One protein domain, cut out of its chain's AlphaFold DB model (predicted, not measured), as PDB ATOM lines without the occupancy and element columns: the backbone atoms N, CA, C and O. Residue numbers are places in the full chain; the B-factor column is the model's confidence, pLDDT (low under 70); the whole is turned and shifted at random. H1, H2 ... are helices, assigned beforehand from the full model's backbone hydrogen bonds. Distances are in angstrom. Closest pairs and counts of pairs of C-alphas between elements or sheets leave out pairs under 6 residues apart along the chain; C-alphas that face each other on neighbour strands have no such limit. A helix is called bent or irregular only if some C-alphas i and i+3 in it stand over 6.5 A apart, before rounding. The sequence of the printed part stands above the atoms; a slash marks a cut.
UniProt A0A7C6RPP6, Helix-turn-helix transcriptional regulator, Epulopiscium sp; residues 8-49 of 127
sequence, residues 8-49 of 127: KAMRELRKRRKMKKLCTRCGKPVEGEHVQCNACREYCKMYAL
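What this domain is: This is residues 8 to 49 of the 127 residues of the protein "Helix-turn-helix transcriptional regulator" of Epulopiscium sp (UniProt A0A7C6RPP6). Two helices of equal residue count, H1 and H2, stand at opposite ends of the long axis, with a looped stretch, residues 20 to 37, in the middle between them. H1 runs into this stretch with its last residues and H2 leads away from it, like two legs of an arch that do not meet. The printed part has 42 residues with two named helices, H1 then H2, and no named strand; its class is all helix. It is compact, with a radius of gyration of the C-alphas of 10.4 A, and its outline is only just flat, with spans of 28 by 25 by 14 A.

How they stand to each other: H1, residues 8 to 19, comes first along the printed part. A long link of 18 residues, 20 to 37, follows it; the C-alphas of this link lie 3 to 12 A from the mean of all C-alphas. H2, residues 38 to 49, comes after the link. H1 and H2 are apart, with no C-alpha of the one within 8 A of the other. In both H1 and H2 every O i to N i+4 pair is within hydrogen-bond range, and neither helix is bent.

Where its parts are: H1 begins at C-alpha 8 of Lys 8, at (-13.987, -30.758, 16.157), and ends at C-alpha 19 of Met 19, at (-6.860, -43.721, 7.959), 16.9 A from first to last C-alpha. H2 measures 16.8 A in the same way, from Asn 38 to C-alpha 49 of Leu 49 at (-8.694, -47.834, 36.798).

The domain as a whole: The two C-alphas farthest apart are those of Lys 20 and Leu 49, at 29.6 A. The printed part has no cut. Its mean pLDDT is 92.4, and no printed residue is under 70 in this predicted model.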
ATOM      1  N   LYS A   8     -13.892 -30.443  17.592       87.56
ATOM      2  CA  LYS A   8     -13.987 -30.758  16.157       87.56
ATOM      3  C   LYS A   8     -12.606 -31.020  15.555       87.56
ATOM      4  O   LYS A   8     -12.410 -32.053  14.915       87.56
ATOM      5  N   ALA A   9     -11.628 -30.159  15.835       89.50
ATOM      6  CA  ALA A   9     -10.255 -30.326  15.355       89.50
ATOM      7  C   ALA A   9      -9.631 -31.659  15.821       89.50
ATOM      8  O   ALA A   9      -9.041 -32.394  15.026       89.50
ATOM      9  N   MET A  10      -9.830 -32.027  17.090       90.88
ATOM     10  CA  MET A  10      -9.334 -33.290  17.640       90.88
ATOM     11  C   MET A  10     -10.054 -34.518  17.072       90.88
ATOM     12  O   MET A  10      -9.420 -35.560  16.877       90.88
ATOM     13  N   ARG A  11     -11.358 -34.425  16.767       92.69
ATOM     14  CA  ARG A  11     -12.097 -35.494  16.070       92.69
ATOM     15  C   ARG A  11     -11.517 -35.737  14.677       92.69
ATOM     16  O   ARG A  11     -11.209 -36.881  14.344       92.69
ATOM     17  N   GLU A  12     -11.297 -34.676  13.906       94.88
ATOM     18  CA  GLU A  12     -10.729 -34.775  12.558       94.88
ATOM     19  C   GLU A  12      -9.277 -35.279  12.570       94.88
ATOM     20  O   GLU A  12      -8.893 -36.122  11.758       94.88
ATOM     21  N   LEU A  13      -8.466 -34.866  13.550       94.31
ATOM     22  CA  LEU A  13      -7.121 -35.414  13.747       94.31
ATOM     23  C   LEU A  13      -7.142 -36.935  13.972       94.31
ATOM     24  O   LEU A  13      -6.356 -37.661  13.359       94.31
ATOM     25  N   ARG A  14      -8.042 -37.432  14.827       95.12
ATOM     26  CA  ARG A  14      -8.167 -38.870  15.119       95.12
ATOM     27  C   ARG A  14      -8.627 -39.661  13.895       95.12
ATOM     28  O   ARG A  14      -8.068 -40.727  13.645       95.12
ATOM     29  N   LYS A  15      -9.574 -39.134  13.107       95.44
ATOM     30  CA  LYS A  15      -9.998 -39.744  11.833       95.44
ATOM     31  C   LYS A  15      -8.826 -39.872  10.859       95.44
ATOM     32  O   LYS A  15      -8.560 -40.967  10.371       95.44
ATOM     33  N   ARG A  16      -8.072 -38.785  10.647       95.56
ATOM     34  CA  ARG A  16      -6.881 -38.787   9.777       95.56
ATOM     35  C   ARG A  16      -5.831 -39.797  10.235       95.56
ATOM     36  O   ARG A  16      -5.299 -40.532   9.410       95.56
ATOM     37  N   ARG A  17      -5.559 -39.871  11.540       95.69
ATOM     38  CA  ARG A  17      -4.622 -40.853  12.113       95.69
ATOM     39  C   ARG A  17      -5.085 -42.289  11.875       95.69
ATOM     40  O   ARG A  17      -4.284 -43.091  11.415       95.69
ATOM     41  N   LYS A  18      -6.372 -42.586  12.084       93.56
ATOM     42  CA  LYS A  18      -6.946 -43.913  11.810       93.56
ATOM     43  C   LYS A  18      -6.748 -44.328  10.347       93.56
ATOM     44  O   LYS A  18      -6.272 -45.429  10.104       93.56
ATOM     45  N   MET A  19      -7.049 -43.441   9.393       93.81
ATOM     46  CA  MET A  19      -6.860 -43.721   7.959       93.81
ATOM     47  C   MET A  19      -5.395 -44.002   7.602       93.81
ATOM     48  O   MET A  19      -5.115 -44.856   6.771       93.81
ATOM     49  N   LYS A  20      -4.454 -43.323   8.265       95.00
ATOM     50  CA  LYS A  20      -3.009 -43.493   8.057       95.00
ATOM     51  C   LYS A  20      -2.380 -44.625   8.885       95.00
ATOM     52  O   LYS A  20      -1.159 -44.677   8.974       95.00
ATOM     53  N   LYS A  21      -3.177 -45.488   9.530       94.94
ATOM     54  CA  LYS A  21      -2.694 -46.528  10.466       94.94
ATOM     55  C   LYS A  21      -1.778 -45.967  11.570       94.94
ATOM     56  O   LYS A  21      -0.786 -46.570  11.967       94.94
ATOM     57  N   LEU A  22      -2.122 -44.784  12.082       96.25
ATOM     58  CA  LEU A  22      -1.444 -44.117  13.192       96.25
ATOM     59  C   LEU A  22      -2.315 -44.129  14.450       96.25
ATOM     60  O   LEU A  22      -3.543 -44.029  14.408       96.25
ATOM     61  N   CYS A  23      -1.657 -44.159  15.602       96.62
ATOM     62  CA  CYS A  23      -2.274 -44.177  16.912       96.62
ATOM     63  C   CYS A  23      -3.084 -42.901  17.103       96.62
ATOM     64  O   CYS A  23      -2.548 -41.792  17.099       96.62
ATOM     65  N   THR A  24      -4.382 -43.051  17.349       95.50
ATOM     66  CA  THR A  24      -5.310 -41.925  17.523       95.50
ATOM     67  C   THR A  24      -4.919 -40.990  18.677       95.50
ATOM     68  O   THR A  24      -5.252 -39.805  18.634       95.50
ATOM     69  N   ARG A  25      -4.150 -41.479  19.665       92.94
ATOM     70  CA  ARG A  25      -3.650 -40.708  20.815       92.94
ATOM     71  C   ARG A  25      -2.301 -40.032  20.543       92.94
ATOM     72  O   ARG A  25      -2.244 -38.804  20.530       92.94
ATOM     73  N   CYS A  26      -1.241 -40.803  20.295       95.00
ATOM     74  CA  CYS A  26       0.131 -40.278  20.195       95.00
ATOM     75  C   CYS A  26       0.670 -40.120  18.763       95.00
ATOM     76  O   CYS A  26       1.722 -39.524  18.588       95.00
ATOM     77  N   GLY A  27      -0.020 -40.632  17.738       94.69
ATOM     78  CA  GLY A  27       0.405 -40.518  16.338       94.69
ATOM     79  C   GLY A  27       1.481 -41.509  15.876       94.69
ATOM     80  O   GLY A  27       1.832 -41.470  14.705       94.69
ATOM     81  N   LYS A  28       1.974 -42.407  16.743       95.19
ATOM     82  CA  LYS A  28       2.898 -43.491  16.351       95.19
ATOM     83  C   LYS A  28       2.215 -44.517  15.430       95.19
ATOM     84  O   LYS A  28       1.006 -44.691  15.584       95.19
ATOM     85  N   PRO A  29       2.940 -45.216  14.540       95.12
ATOM     86  CA  PRO A  29       2.383 -46.311  13.745       95.12
ATOM     87  C   PRO A  29       1.673 -47.359  14.608       95.12
ATOM     88  O   PRO A  29       2.053 -47.592  15.759       95.12
ATOM     89  N   VAL A  30       0.609 -47.949  14.068       93.56
ATOM     90  CA  VAL A  30      -0.115 -49.052  14.703       93.56
ATOM     91  C   VAL A  30      -0.164 -50.229  13.749       93.56
ATOM     92  O   VAL A  30      -0.546 -50.086  12.589       93.56
ATOM     93  N   GLU A  31       0.212 -51.385  14.276       85.44
ATOM     94  CA  GLU A  31       0.149 -52.667  13.592       85.44
ATOM     95  C   GLU A  31      -1.142 -53.402  13.975       85.44
ATOM     96  O   GLU A  31      -1.652 -53.270  15.095       85.44
ATOM     97  N   GLY A  32      -1.685 -54.164  13.027       83.56
ATOM     98  CA  GLY A  32      -2.931 -54.906  13.204       83.56
ATOM     99  C   GLY A  32      -4.191 -54.035  13.157       83.56
ATOM    100  O   GLY A  32      -4.238 -52.986  12.514       83.56
ATOM    101  N   GLU A  33      -5.246 -54.500  13.822       84.50
ATOM    102  CA  GLU A  33      -6.605 -53.942  13.700       84.50
ATOM    103  C   GLU A  33      -6.883 -52.759  14.634       84.50
ATOM    104  O   GLU A  33      -7.929 -52.105  14.579       84.50
ATOM    105  N   HIS A  34      -5.963 -52.481  15.548       89.00
ATOM    106  CA  HIS A  34      -6.224 -51.544  16.619       89.00
ATOM    107  C   HIS A  34      -6.005 -50.087  16.201       89.00
ATOM    108  O   HIS A  34      -5.168 -49.753  15.374       89.00
ATOM    109  N   VAL A  35      -6.739 -49.171  16.837       92.81
ATOM    110  CA  VAL A  35      -6.652 -47.719  16.561       92.81
ATOM    111  C   VAL A  35      -5.663 -46.980  17.477       92.81
ATOM    112  O   VAL A  35      -5.535 -45.751  17.422       92.81
ATOM    113  N   GLN A  36      -4.992 -47.707  18.370       94.25
ATOM    114  CA  GLN A  36      -4.000 -47.199  19.318       94.25
ATOM    115  C   GLN A  36      -2.830 -48.177  19.431       94.25
ATOM    116  O   GLN A  36      -3.042 -49.392  19.451       94.25
ATOM    117  N   CYS A  37      -1.619 -47.639  19.598       94.62
ATOM    118  CA  CYS A  37      -0.448 -48.445  19.935       94.62
ATOM    119  C   CYS A  37      -0.590 -49.062  21.336       94.62
ATOM    120  O   CYS A  37      -1.343 -48.551  22.176       94.62
ATOM    121  N   ASN A  38       0.167 -50.129  21.601       93.31
ATOM    122  CA  ASN A  38       0.090 -50.887  22.853       93.31
ATOM    123  C   ASN A  38       0.298 -49.998  24.087       93.31
ATOM    124  O   ASN A  38      -0.529 -50.016  24.993       93.31
ATOM    125  N   ALA A  39       1.302 -49.115  24.065       93.75
ATOM    126  CA  ALA A  39       1.579 -48.197  25.173       93.75
ATOM    127  C   ALA A  39       0.405 -47.249  25.482       93.75
ATOM    128  O   ALA A  39       0.032 -47.055  26.636       93.75
ATOM    129  N   CYS A  40      -0.220 -46.661  24.453       94.75
ATOM    130  CA  CYS A  40      -1.370 -45.775  24.655       94.75
ATOM    131  C   CYS A  40      -2.610 -46.526  25.130       94.75
ATOM    132  O   CYS A  40      -3.404 -45.955  25.875       94.75
ATOM    133  N   ARG A  41      -2.788 -47.776  24.703       92.44
ATOM    134  CA  ARG A  41      -3.893 -48.609  25.171       92.44
ATOM    135  C   ARG A  41      -3.727 -48.977  26.633       92.44
ATOM    136  O   ARG A  41      -4.680 -48.827  27.390       92.44
ATOM    137  N   GLU A  42      -2.527 -49.394  27.017       93.75
ATOM    138  CA  GLU A  42      -2.222 -49.748  28.400       93.75
ATOM    139  C   GLU A  42      -2.368 -48.536  29.318       93.75
ATOM    140  O   GLU A  42      -3.059 -48.601  30.331       93.75
ATOM    141  N   TYR A  43      -1.883 -47.373  28.875       92.75
ATOM    142  CA  TYR A  43      -2.157 -46.113  29.556       92.75
ATOM    143  C   TYR A  43      -3.665 -45.853  29.715       92.75
ATOM    144  O   TYR A  43      -4.102 -45.442  30.784       92.75
ATOM    145  N   CYS A  44      -4.484 -46.062  28.675       88.44
ATOM    146  CA  CYS A  44      -5.928 -45.820  28.775       88.44
ATOM    147  C   CYS A  44      -6.610 -46.774  29.767       88.44
ATOM    148  O   CYS A  44      -7.515 -46.331  30.473       88.44
ATOM    149  N   LYS A  45      -6.180 -48.041  29.845       90.00
ATOM    150  CA  LYS A  45      -6.663 -48.988  30.861       90.00
ATOM    151  C   LYS A  45      -6.292 -48.515  32.263       90.00
ATOM    152  O   LYS A  45      -7.176 -48.372  33.100       90.00
ATOM    153  N   MET A  46      -5.016 -48.194  32.485       92.31
ATOM    154  CA  MET A  46      -4.529 -47.694  33.771       92.31
ATOM    155  C   MET A  46      -5.257 -46.424  34.206       92.31
ATOM    156  O   MET A  46      -5.723 -46.327  35.337       92.31
ATOM    157  N   TYR A  47      -5.428 -45.473  33.289       87.56
ATOM    158  CA  TYR A  47      -6.164 -44.242  33.551       87.56
ATOM    159  C   TYR A  47      -7.626 -44.517  33.930       87.56
ATOM    160  O   TYR A  47      -8.150 -43.875  34.832       87.56
ATOM    161  N   ALA A  48      -8.293 -45.479  33.283       86.88
ATOM    162  CA  ALA A  48      -9.666 -45.851  33.624       86.88
ATOM    163  C   ALA A  48      -9.789 -46.523  35.006       86.88
ATOM    164  O   ALA A  48     -10.819 -46.361  35.653       86.88
ATOM    165  N   LEU A  49      -8.757 -47.249  35.453       86.56
ATOM    166  CA  LEU A  49      -8.694 -47.834  36.798       86.56
ATOM    167  C   LEU A  49      -8.448 -46.771  37.878       86.56
ATOM    168  O   LEU A  49      -9.068 -46.830  38.933       86.56
TER     169      LEU A  49